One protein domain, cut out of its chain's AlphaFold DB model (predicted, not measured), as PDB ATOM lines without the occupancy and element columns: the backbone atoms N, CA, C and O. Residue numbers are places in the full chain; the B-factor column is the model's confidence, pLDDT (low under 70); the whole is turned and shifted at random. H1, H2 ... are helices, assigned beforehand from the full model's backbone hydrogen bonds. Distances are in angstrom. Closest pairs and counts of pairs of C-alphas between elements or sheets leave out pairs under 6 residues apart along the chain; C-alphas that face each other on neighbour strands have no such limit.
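This is residues 13 to 85 of the 408 residues of the protein "Defect at low temperature protein 1" of Elsinoe australis (UniProt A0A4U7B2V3). Two long helices, H2 and H1, make a flat, open V: they meet beside the tight turn that joins them, and their far arms spread apart. The printed part has 73 residues, with two named helices in the order H1, H2 and no named strand; the class is all helix. The whole is extended, with a radius of gyration of the C-alphas of 18.1 A and spans of 56 by 31 by 7 A.

H2, residues 50 to 84, and H1, residues 13 to 46, form a helical hairpin. They touch, the closest C-alphas being those of Ile 53 and Ile 41, 5.9 A apart. H2 touches H1 with residues 50 to 56 alone, and H1 touches H2 with residues 37 to 45 alone. Their lines stand at a shallow tilt of 22 degrees, opposite ways. Residues 61 to 85, of which 61 to 84 belong to H2, and residues 13 to 36 of H1 stand free. O i to N i+4 pairs are within hydrogen-bond range in 30 of 31 cases in H2 and 28 of 30 in H1.

H2 is 51.4 A long, from C-alpha 50 at (-38.020, 36.273, 12.186) to C-alpha 84 at (-28.808, -12.507, 25.517). H1 is 48.8 A long and begins at C-alpha 13 (-21.078, 5.993, 49.498).

The C-alphas of Glu 47 and Leu 85 are the two farthest apart, 57.4 A. The printed part has no cut. Residues 13 to 15 are under 70 in pLDDT; the mean of the printed part is 85.9.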
ATOM      1  N   LEU A  13     -21.490   4.584  49.556       63.41
ATOM      2  CA  LEU A  13     -21.078   5.993  49.498       63.41
ATOM      3  C   LEU A  13     -20.513   6.371  48.129       63.41
ATOM      4  O   LEU A  13     -21.041   7.276  47.497       63.41
ATOM      5  N   LEU A  14     -19.514   5.637  47.625       64.69
ATOM      6  CA  LEU A  14     -18.968   5.886  46.285       64.69
ATOM      7  C   LEU A  14     -20.050   5.780  45.202       64.69
ATOM      8  O   LEU A  14     -20.103   6.628  44.321       64.69
ATOM      9  N   ARG A  15     -20.955   4.794  45.277       69.69
ATOM     10  CA  ARG A  15     -22.047   4.640  44.301       69.69
ATOM     11  C   ARG A  15     -23.013   5.831  44.323       69.69
ATOM     12  O   ARG A  15     -23.457   6.256  43.261       69.69
ATOM     13  N   ILE A  16     -23.315   6.363  45.507       76.62
ATOM     14  CA  ILE A  16     -24.145   7.560  45.682       76.62
ATOM     15  C   ILE A  16     -23.407   8.779  45.119       76.62
ATOM     16  O   ILE A  16     -23.947   9.415  44.222       76.62
ATOM     17  N   PHE A  17     -22.163   9.037  45.540       80.50
ATOM     18  CA  PHE A  17     -21.356  10.162  45.049       80.50
ATOM     19  C   PHE A  17     -21.151  10.136  43.525       80.50
ATOM     20  O   PHE A  17     -21.348  11.157  42.871       80.50
ATOM     21  N   TYR A  18     -20.821   8.984  42.929       83.12
ATOM     22  CA  TYR A  18     -20.713   8.866  41.470       83.12
ATOM     23  C   TYR A  18     -22.051   9.145  40.774       83.12
ATOM     24  O   TYR A  18     -22.065   9.837  39.759       83.12
ATOM     25  N   SER A  19     -23.175   8.673  41.325       83.50
ATOM     26  CA  SER A  19     -24.499   8.959  40.766       83.50
ATOM     27  C   SER A  19     -24.866  10.441  40.886       83.50
ATOM     28  O   SER A  19     -25.304  11.025  39.901       83.50
ATOM     29  N   THR A  20     -24.672  11.072  42.049       88.75
ATOM     30  CA  THR A  20     -25.012  12.490  42.255       88.75
ATOM     31  C   THR A  20     -24.128  13.413  41.428       88.75
ATOM     32  O   THR A  20     -24.639  14.358  40.834       88.75
ATOM     33  N   THR A  21     -22.827  13.125  41.326       90.94
ATOM     34  CA  THR A  21     -21.903  13.915  40.502       90.94
ATOM     35  C   THR A  21     -22.206  13.744  39.015       90.94
ATOM     36  O   THR A  21     -22.246  14.737  38.298       90.94
ATOM     37  N   TYR A  22     -22.495  12.525  38.539       89.31
ATOM     38  CA  TYR A  22     -22.841  12.308  37.130       89.31
ATOM     39  C   TYR A  22     -24.189  12.946  36.754       89.31
ATOM     40  O   TYR A  22     -24.276  13.636  35.741       89.31
ATOM     41  N   THR A  23     -25.225  12.803  37.590       88.31
ATOM     42  CA  THR A  23     -26.515  13.482  37.379       88.31
ATOM     43  C   THR A  23     -26.381  15.004  37.481       88.31
ATOM     44  O   THR A  23     -26.978  15.711  36.673       88.31
ATOM     45  N   GLY A  24     -25.579  15.521  38.415       91.94
ATOM     46  CA  GLY A  24     -25.313  16.956  38.547       91.94
ATOM     47  C   GLY A  24     -24.592  17.539  37.329       91.94
ATOM     48  O   GLY A  24     -25.013  18.571  36.814       91.94
ATOM     49  N   LEU A  25     -23.566  16.846  36.821       91.06
ATOM     50  CA  LEU A  25     -22.869  17.230  35.589       91.06
ATOM     51  C   LEU A  25     -23.798  17.179  34.370       91.06
ATOM     52  O   LEU A  25     -23.789  18.118  33.588       91.06
ATOM     53  N   PHE A  26     -24.646  16.156  34.246       89.62
ATOM     54  CA  PHE A  26     -25.627  16.057  33.160       89.62
ATOM     55  C   PHE A  26     -26.678  17.183  33.199       89.62
ATOM     56  O   PHE A  26     -27.023  17.748  32.164       89.62
ATOM     57  N   VAL A  27     -27.169  17.559  34.386       91.44
ATOM     58  CA  VAL A  27     -28.091  18.703  34.534       91.44
ATOM     59  C   VAL A  27     -27.387  20.024  34.208       91.44
ATOM     60  O   VAL A  27     -27.972  20.862  33.526       91.44
ATOM     61  N   LEU A  28     -26.131  20.201  34.634       93.31
ATOM     62  CA  LEU A  28     -25.314  21.367  34.286       93.31
ATOM     63  C   LEU A  28     -25.035  21.444  32.774       93.31
ATOM     64  O   LEU A  28     -25.128  22.523  32.195       93.31
ATOM     65  N   GLU A  29     -24.747  20.312  32.132       89.94
ATOM     66  CA  GLU A  29     -24.538  20.191  30.685       89.94
ATOM     67  C   GLU A  29     -25.807  20.566  29.909       89.94
ATOM     68  O   GLU A  29     -25.737  21.397  29.007       89.94
ATOM     69  N   LEU A  30     -26.980  20.051  30.302       87.62
ATOM     70  CA  LEU A  30     -28.266  20.445  29.709       87.62
ATOM     71  C   LEU A  30     -28.577  21.938  29.904       87.62
ATOM     72  O   LEU A  30     -29.098  22.576  28.990       87.62
ATOM     73  N   LEU A  31     -28.254  22.504  31.069       91.12
ATOM     74  CA  LEU A  31     -28.456  23.926  31.362       91.12
ATOM     75  C   LEU A  31     -27.551  24.791  30.464       91.12
ATOM     76  O   LEU A  31     -28.025  25.731  29.825       91.12
ATOM     77  N   LEU A  32     -26.273  24.427  30.334       88.62
ATOM     78  CA  LEU A  32     -25.309  25.117  29.474       88.62
ATOM     79  C   LEU A  32     -25.662  24.983  27.978       88.62
ATOM     80  O   LEU A  32     -25.558  25.954  27.227       88.62
ATOM     81  N   LEU A  33     -26.156  23.810  27.563       88.06
ATOM     82  CA  LEU A  33     -26.684  23.550  26.220       88.06
ATOM     83  C   LEU A  33     -27.927  24.404  25.912       88.06
ATOM     84  O   LEU A  33     -28.124  24.778  24.758       88.06
ATOM     85  N   ALA A  34     -28.749  24.718  26.919       85.88
ATOM     86  CA  ALA A  34     -29.963  25.522  26.775       85.88
ATOM     87  C   ALA A  34     -29.707  27.042  26.781       85.88
ATOM     88  O   ALA A  34     -30.378  27.765  26.046       85.88
ATOM     89  N   ILE A  35     -28.722  27.542  27.544       90.88
ATOM     90  CA  ILE A  35     -28.396  28.983  27.600       90.88
ATOM     91  C   ILE A  35     -28.102  29.549  26.202       90.88
ATOM     92  O   ILE A  35     -28.670  30.572  25.816       90.88
ATOM     93  N   THR A  36     -27.242  28.878  25.433       86.81
ATOM     94  CA  THR A  36     -26.774  29.355  24.120       86.81
ATOM     95  C   THR A  36     -27.911  29.595  23.108       86.81
ATOM     96  O   THR A  36     -28.017  30.720  22.613       86.81
ATOM     97  N   PRO A  37     -28.808  28.629  22.802       83.81
ATOM     98  CA  PRO A  37     -29.944  28.877  21.916       83.81
ATOM     99  C   PRO A  37     -30.936  29.893  22.489       83.81
ATOM    100  O   PRO A  37     -31.452  30.706  21.725       83.81
ATOM    101  N   THR A  38     -31.188  29.910  23.804       84.06
ATOM    102  CA  THR A  38     -32.090  30.902  24.414       84.06
ATOM    103  C   THR A  38     -31.573  32.333  24.229       84.06
ATOM    104  O   THR A  38     -32.357  33.215  23.874       84.06
ATOM    105  N   ALA A  39     -30.265  32.566  24.380       86.00
ATOM    106  CA  ALA A  39     -29.650  33.870  24.123       86.00
ATOM    107  C   ALA A  39     -29.753  34.287  22.642       86.00
ATOM    108  O   ALA A  39     -30.128  35.423  22.344       86.00
ATOM    109  N   LEU A  40     -29.496  33.363  21.707       85.69
ATOM    110  CA  LEU A  40     -29.618  33.625  20.265       85.69
ATOM    111  C   LEU A  40     -31.064  33.945  19.850       85.69
ATOM    112  O   LEU A  40     -31.295  34.872  19.074       85.69
ATOM    113  N   ILE A  41     -32.045  33.224  20.403       84.44
ATOM    114  CA  ILE A  41     -33.475  33.486  20.184       84.44
ATOM    115  C   ILE A  41     -33.859  34.873  20.727       84.44
ATOM    116  O   ILE A  41     -34.571  35.614  20.050       84.44
ATOM    117  N   PHE A  42     -33.355  35.262  21.902       84.31
ATOM    118  CA  PHE A  42     -33.616  36.579  22.491       84.31
ATOM    119  C   PHE A  42     -33.040  37.738  21.652       84.31
ATOM    120  O   PHE A  42     -33.728  38.745  21.448       84.31
ATOM    121  N   SER A  43     -31.830  37.588  21.092       82.56
ATOM    122  CA  SER A  43     -31.256  38.584  20.163       82.56
ATOM    123  C   SER A  43     -32.082  38.689  18.877       82.56
ATOM    124  O   SER A  43     -32.499  39.782  18.495       82.56
ATOM    125  N   ALA A  44     -32.430  37.551  18.262       81.81
ATOM    126  CA  ALA A  44     -33.219  37.520  17.026       81.81
ATOM    127  C   ALA A  44     -34.630  38.129  17.188       81.81
ATOM    128  O   ALA A  44     -35.143  38.751  16.254       81.81
ATOM    129  N   ILE A  45     -35.250  37.988  18.367       83.50
ATOM    130  CA  ILE A  45     -36.512  38.666  18.713       83.50
ATOM    131  C   ILE A  45     -36.303  40.183  18.827       83.50
ATOM    132  O   ILE A  45     -37.093  40.948  18.272       83.50
ATOM    133  N   SER A  46     -35.236  40.615  19.503       85.81
ATOM    134  CA  SER A  46     -34.914  42.036  19.714       85.81
ATOM    135  C   SER A  46     -34.658  42.775  18.391       85.81
ATOM    136  O   SER A  46     -35.140  43.889  18.196       85.81
ATOM    137  N   GLU A  47     -33.985  42.116  17.447       86.62
ATOM    138  CA  GLU A  47     -33.701  42.618  16.093       86.62
ATOM    139  C   GLU A  47     -34.862  42.397  15.094       86.62
ATOM    140  O   GLU A  47     -34.758  42.761  13.924       86.62
ATOM    141  N   ARG A  48     -35.987  41.809  15.538       78.62
ATOM    142  CA  ARG A  48     -37.173  41.446  14.724       78.62
ATOM    143  C   ARG A  48     -36.895  40.500  13.542       78.62
ATOM    144  O   ARG A  48     -37.725  40.368  12.639       78.62
ATOM    145  N   ALA A  49     -35.766  39.798  13.543       81.25
ATOM    146  CA  ALA A  49     -35.287  39.001  12.417       81.25
ATOM    147  C   ALA A  49     -35.901  37.582  12.397       81.25
ATOM    148  O   ALA A  49     -35.226  36.572  12.621       81.25
ATOM    149  N   LEU A  50     -37.206  37.501  12.102       79.06
ATOM    150  CA  LEU A  50     -38.020  36.273  12.186       79.06
ATOM    151  C   LEU A  50     -37.525  35.083  11.336       79.06
ATOM    152  O   LEU A  50     -37.912  33.945  11.597       79.06
ATOM    153  N   GLN A  51     -36.653  35.302  10.352       82.44
ATOM    154  CA  GLN A  51     -36.047  34.215   9.577       82.44
ATOM    155  C   GLN A  51     -35.054  33.386  10.413       82.44
ATOM    156  O   GLN A  51     -35.029  32.159  10.297       82.44
ATOM    157  N   TYR A  52     -34.268  34.019  11.292       83.62
ATOM    158  CA  TYR A  52     -33.237  33.314  12.061       83.62
ATOM    159  C   TYR A  52     -33.825  32.431  13.164       83.62
ATOM    160  O   TYR A  52     -33.357  31.310  13.336       83.62
ATOM    161  N   ILE A  53     -34.886  32.866  13.856       85.50
ATOM    162  CA  ILE A  53     -35.553  32.044  14.886       85.50
ATOM    163  C   ILE A  53     -36.110  30.729  14.311       85.50
ATOM    164  O   ILE A  53     -35.994  29.691  14.963       85.50
ATOM    165  N   VAL A  54     -36.630  30.728  13.076       86.56
ATOM    166  CA  VAL A  54     -37.113  29.503  12.406       86.56
ATOM    167  C   VAL A  54     -35.954  28.571  12.040       86.56
ATOM    168  O   VAL A  54     -36.033  27.372  12.302       86.56
ATOM    169  N   ILE A  55     -34.862  29.107  11.483       88.19
ATOM    170  CA  ILE A  55     -33.673  28.317  11.111       88.19
ATOM    171  C   ILE A  55     -33.014  27.711  12.360       88.19
ATOM    172  O   ILE A  55     -32.779  26.504  12.412       88.19
ATOM    173  N   ILE A  56     -32.761  28.532  13.382       87.50
ATOM    174  CA  ILE A  56     -32.143  28.121  14.649       87.50
ATOM    175  C   ILE A  56     -33.029  27.080  15.344       87.50
ATOM    176  O   ILE A  56     -32.561  25.983  15.650       87.50
ATOM    177  N   GLY A  57     -34.321  27.373  15.525       86.25
ATOM    178  CA  GLY A  57     -35.275  26.448  16.141       86.25
ATOM    179  C   GLY A  57     -35.357  25.107  15.407       86.25
ATOM    180  O   GLY A  57     -35.291  24.058  16.046       86.25
ATOM    181  N   GLY A  58     -35.413  25.125  14.071       88.25
ATOM    182  CA  GLY A  58     -35.438  23.915  13.248       88.25
ATOM    183  C   GLY A  58     -34.199  23.031  13.429       88.25
ATOM    184  O   GLY A  58     -34.334  21.821  13.616       88.25
ATOM    185  N   VAL A  59     -32.998  23.621  13.443       90.50
ATOM    186  CA  VAL A  59     -31.735  22.884  13.644       90.50
ATOM    187  C   VAL A  59     -31.647  22.280  15.050       90.50
ATOM    188  O   VAL A  59     -31.274  21.110  15.185       90.50
ATOM    189  N   TYR A  60     -32.032  23.015  16.097       89.50
ATOM    190  CA  TYR A  60     -32.032  22.475  17.463       89.50
ATOM    191  C   TYR A  60     -33.091  21.377  17.666       89.50
ATOM    192  O   TYR A  60     -32.781  20.354  18.278       89.50
ATOM    193  N   VAL A  61     -34.298  21.514  17.099       89.69
ATOM    194  CA  VAL A  61     -35.337  20.463  17.152       89.69
ATOM    195  C   VAL A  61     -34.897  19.200  16.405       89.69
ATOM    196  O   VAL A  61     -35.016  18.098  16.944       89.69
ATOM    197  N   LEU A  62     -34.327  19.339  15.203       92.75
ATOM    198  CA  LEU A  62     -33.791  18.208  14.436       92.75
ATOM    199  C   LEU A  62     -32.660  17.493  15.196       92.75
ATOM    200  O   LEU A  62     -32.626  16.264  15.248       92.75
ATOM    201  N   THR A  63     -31.775  18.260  15.836       91.06
ATOM    202  CA  THR A  63     -30.679  17.728  16.659       91.06
ATOM    203  C   THR A  63     -31.211  16.974  17.881       91.06
ATOM    204  O   THR A  63     -30.756  15.865  18.159       91.06
ATOM    205  N   ALA A  64     -32.222  17.508  18.576       88.31
ATOM    206  CA  ALA A  64     -32.857  16.843  19.716       88.31
ATOM    207  C   ALA A  64     -33.537  15.516  19.322       88.31
ATOM    208  O   ALA A  64     -33.383  14.513  20.023       88.31
ATOM    209  N   LEU A  65     -34.228  15.473  18.174       93.94
ATOM    210  CA  LEU A  65     -34.810  14.240  17.629       93.94
ATOM    211  C   LEU A  65     -33.736  13.201  17.268       93.94
ATOM    212  O   LEU A  65     -33.895  12.019  17.577       93.94
ATOM    213  N   LEU A  66     -32.621  13.632  16.668       93.31
ATOM    214  CA  LEU A  66     -31.496  12.757  16.324       93.31
ATOM    215  C   LEU A  66     -30.822  12.177  17.580       93.31
ATOM    216  O   LEU A  66     -30.550  10.976  17.631       93.31
ATOM    217  N   VAL A  67     -30.618  12.990  18.622       91.56
ATOM    218  CA  VAL A  67     -30.101  12.533  19.925       91.56
ATOM    219  C   VAL A  67     -31.057  11.526  20.574       91.56
ATOM    220  O   VAL A  67     -30.609  10.469  21.024       91.56
ATOM    221  N   LEU A  68     -32.369  11.786  20.564       90.56
ATOM    222  CA  LEU A  68     -33.384  10.869  21.096       90.56
ATOM    223  C   LEU A  68     -33.417   9.528  20.338       90.56
ATOM    224  O   LEU A  68     -33.534   8.464  20.956       90.56
ATOM    225  N   PHE A  69     -33.264   9.556  19.012       94.94
ATOM    226  CA  PHE A  69     -33.182   8.355  18.177       94.94
ATOM    227  C   PHE A  69     -31.918   7.530  18.473       94.94
ATOM    228  O   PHE A  69     -32.002   6.321  18.701       94.94
ATOM    229  N   ILE A  70     -30.747   8.171  18.557       92.50
ATOM    230  CA  ILE A  70     -29.493   7.484  18.908       92.50
ATOM    231  C   ILE A  70     -29.568   6.910  20.329       92.50
ATOM    232  O   ILE A  70     -29.185   5.756  20.539       92.50
ATOM    233  N   TYR A  71     -30.100   7.668  21.294       90.94
ATOM    234  CA  TYR A  71     -30.245   7.224  22.681       90.94
ATOM    235  C   TYR A  71     -31.187   6.020  22.815       90.94
ATOM    236  O   TYR A  71     -30.830   5.025  23.449       90.94
ATOM    237  N   SER A  72     -32.363   6.063  22.181       91.69
ATOM    238  CA  SER A  72     -33.322   4.950  22.211       91.69
ATOM    239  C   SER A  72     -32.783   3.693  21.513       91.69
ATOM    240  O   SER A  72     -32.918   2.594  22.056       91.69
ATOM    241  N   SER A  73     -32.069   3.844  20.392       92.56
ATOM    242  CA  SER A  73     -31.351   2.748  19.719       92.56
ATOM    243  C   SER A  73     -30.261   2.122  20.610       92.56
ATOM    244  O   SER A  73     -30.202   0.895  20.770       92.56
ATOM    245  N   ARG A  74     -29.451   2.953  21.287       91.00
ATOM    246  CA  ARG A  74     -28.472   2.527  22.310       91.00
ATOM    247  C   ARG A  74     -29.132   1.753  23.450       91.00
ATOM    248  O   ARG A  74     -28.626   0.700  23.839       91.00
ATOM    249  N   LEU A  75     -30.240   2.266  23.983       88.06
ATOM    250  CA  LEU A  75     -30.962   1.678  25.112       88.06
ATOM    251  C   LEU A  75     -31.572   0.317  24.748       88.06
ATOM    252  O   LEU A  75     -31.429  -0.639  25.513       88.06
ATOM    253  N   TYR A  76     -32.188   0.208  23.568       88.62
ATOM    254  CA  TYR A  76     -32.749  -1.048  23.071       88.62
ATOM    255  C   TYR A  76     -31.657  -2.101  22.838       88.62
ATOM    256  O   TYR A  76     -31.768  -3.221  23.335       88.62
ATOM    257  N   THR A  77     -30.563  -1.722  22.170       89.56
ATOM    258  CA  THR A  77     -29.433  -2.624  21.877       89.56
ATOM    259  C   THR A  77     -28.737  -3.111  23.151       89.56
ATOM    260  O   THR A  77     -28.409  -4.288  23.270       89.56
ATOM    261  N   ASN A  78     -28.550  -2.241  24.149       84.06
ATOM    262  CA  ASN A  78     -27.990  -2.655  25.438       84.06
ATOM    263  C   ASN A  78     -28.932  -3.633  26.168       84.06
ATOM    264  O   ASN A  78     -28.491  -4.653  26.695       84.06
ATOM    265  N   ARG A  79     -30.248  -3.375  26.141       84.69
ATOM    266  CA  ARG A  79     -31.252  -4.259  26.750       84.69
ATOM    267  C   ARG A  79     -31.289  -5.646  26.098       84.69
ATOM    268  O   ARG A  79     -31.421  -6.629  26.822       84.69
ATOM    269  N   THR A  80     -31.169  -5.748  24.772       81.75
ATOM    270  CA  THR A  80     -31.146  -7.052  24.085       81.75
ATOM    271  C   THR A  80     -29.844  -7.812  24.334       81.75
ATOM    272  O   THR A  80     -29.905  -9.009  24.597       81.75
ATOM    273  N   VAL A  81     -28.687  -7.138  24.358       83.62
ATOM    274  CA  VAL A  81     -27.400  -7.769  24.718       83.62
ATOM    275  C   VAL A  81     -27.419  -8.290  26.160       83.62
ATOM    276  O   VAL A  81     -27.067  -9.446  26.390       83.62
ATOM    277  N   LEU A  82     -27.899  -7.498  27.123       76.50
ATOM    278  CA  LEU A  82     -28.021  -7.927  28.524       76.50
ATOM    279  C   LEU A  82     -29.014  -9.086  28.718       76.50
ATOM    280  O   LEU A  82     -28.824  -9.893  29.623       76.50
ATOM    281  N   ALA A  83     -30.045  -9.196  27.875       74.38
ATOM    282  CA  ALA A  83     -30.972 -10.330  27.876       74.38
ATOM    283  C   ALA A  83     -30.412 -11.582  27.168       74.38
ATOM    284  O   ALA A  83     -30.827 -12.695  27.486       74.38
ATOM    285  N   ALA A  84     -29.478 -11.414  26.225       76.69
ATOM    286  CA  ALA A  84     -28.808 -12.507  25.517       76.69
ATOM    287  C   ALA A  84     -27.646 -13.132  26.316       76.69
ATOM    288  O   ALA A  84     -27.237 -14.257  26.029       76.69
ATOM    289  N   LEU A  85     -27.124 -12.433  27.331       75.44
ATOM    290  CA  LEU A  85     -26.183 -13.003  28.295       75.44
ATOM    291  C   LEU A  85     -26.899 -14.037  29.178       75.44
ATOM    292  O   LEU A  85     -27.606 -13.695  30.126       75.44
TER     293      LEU A  85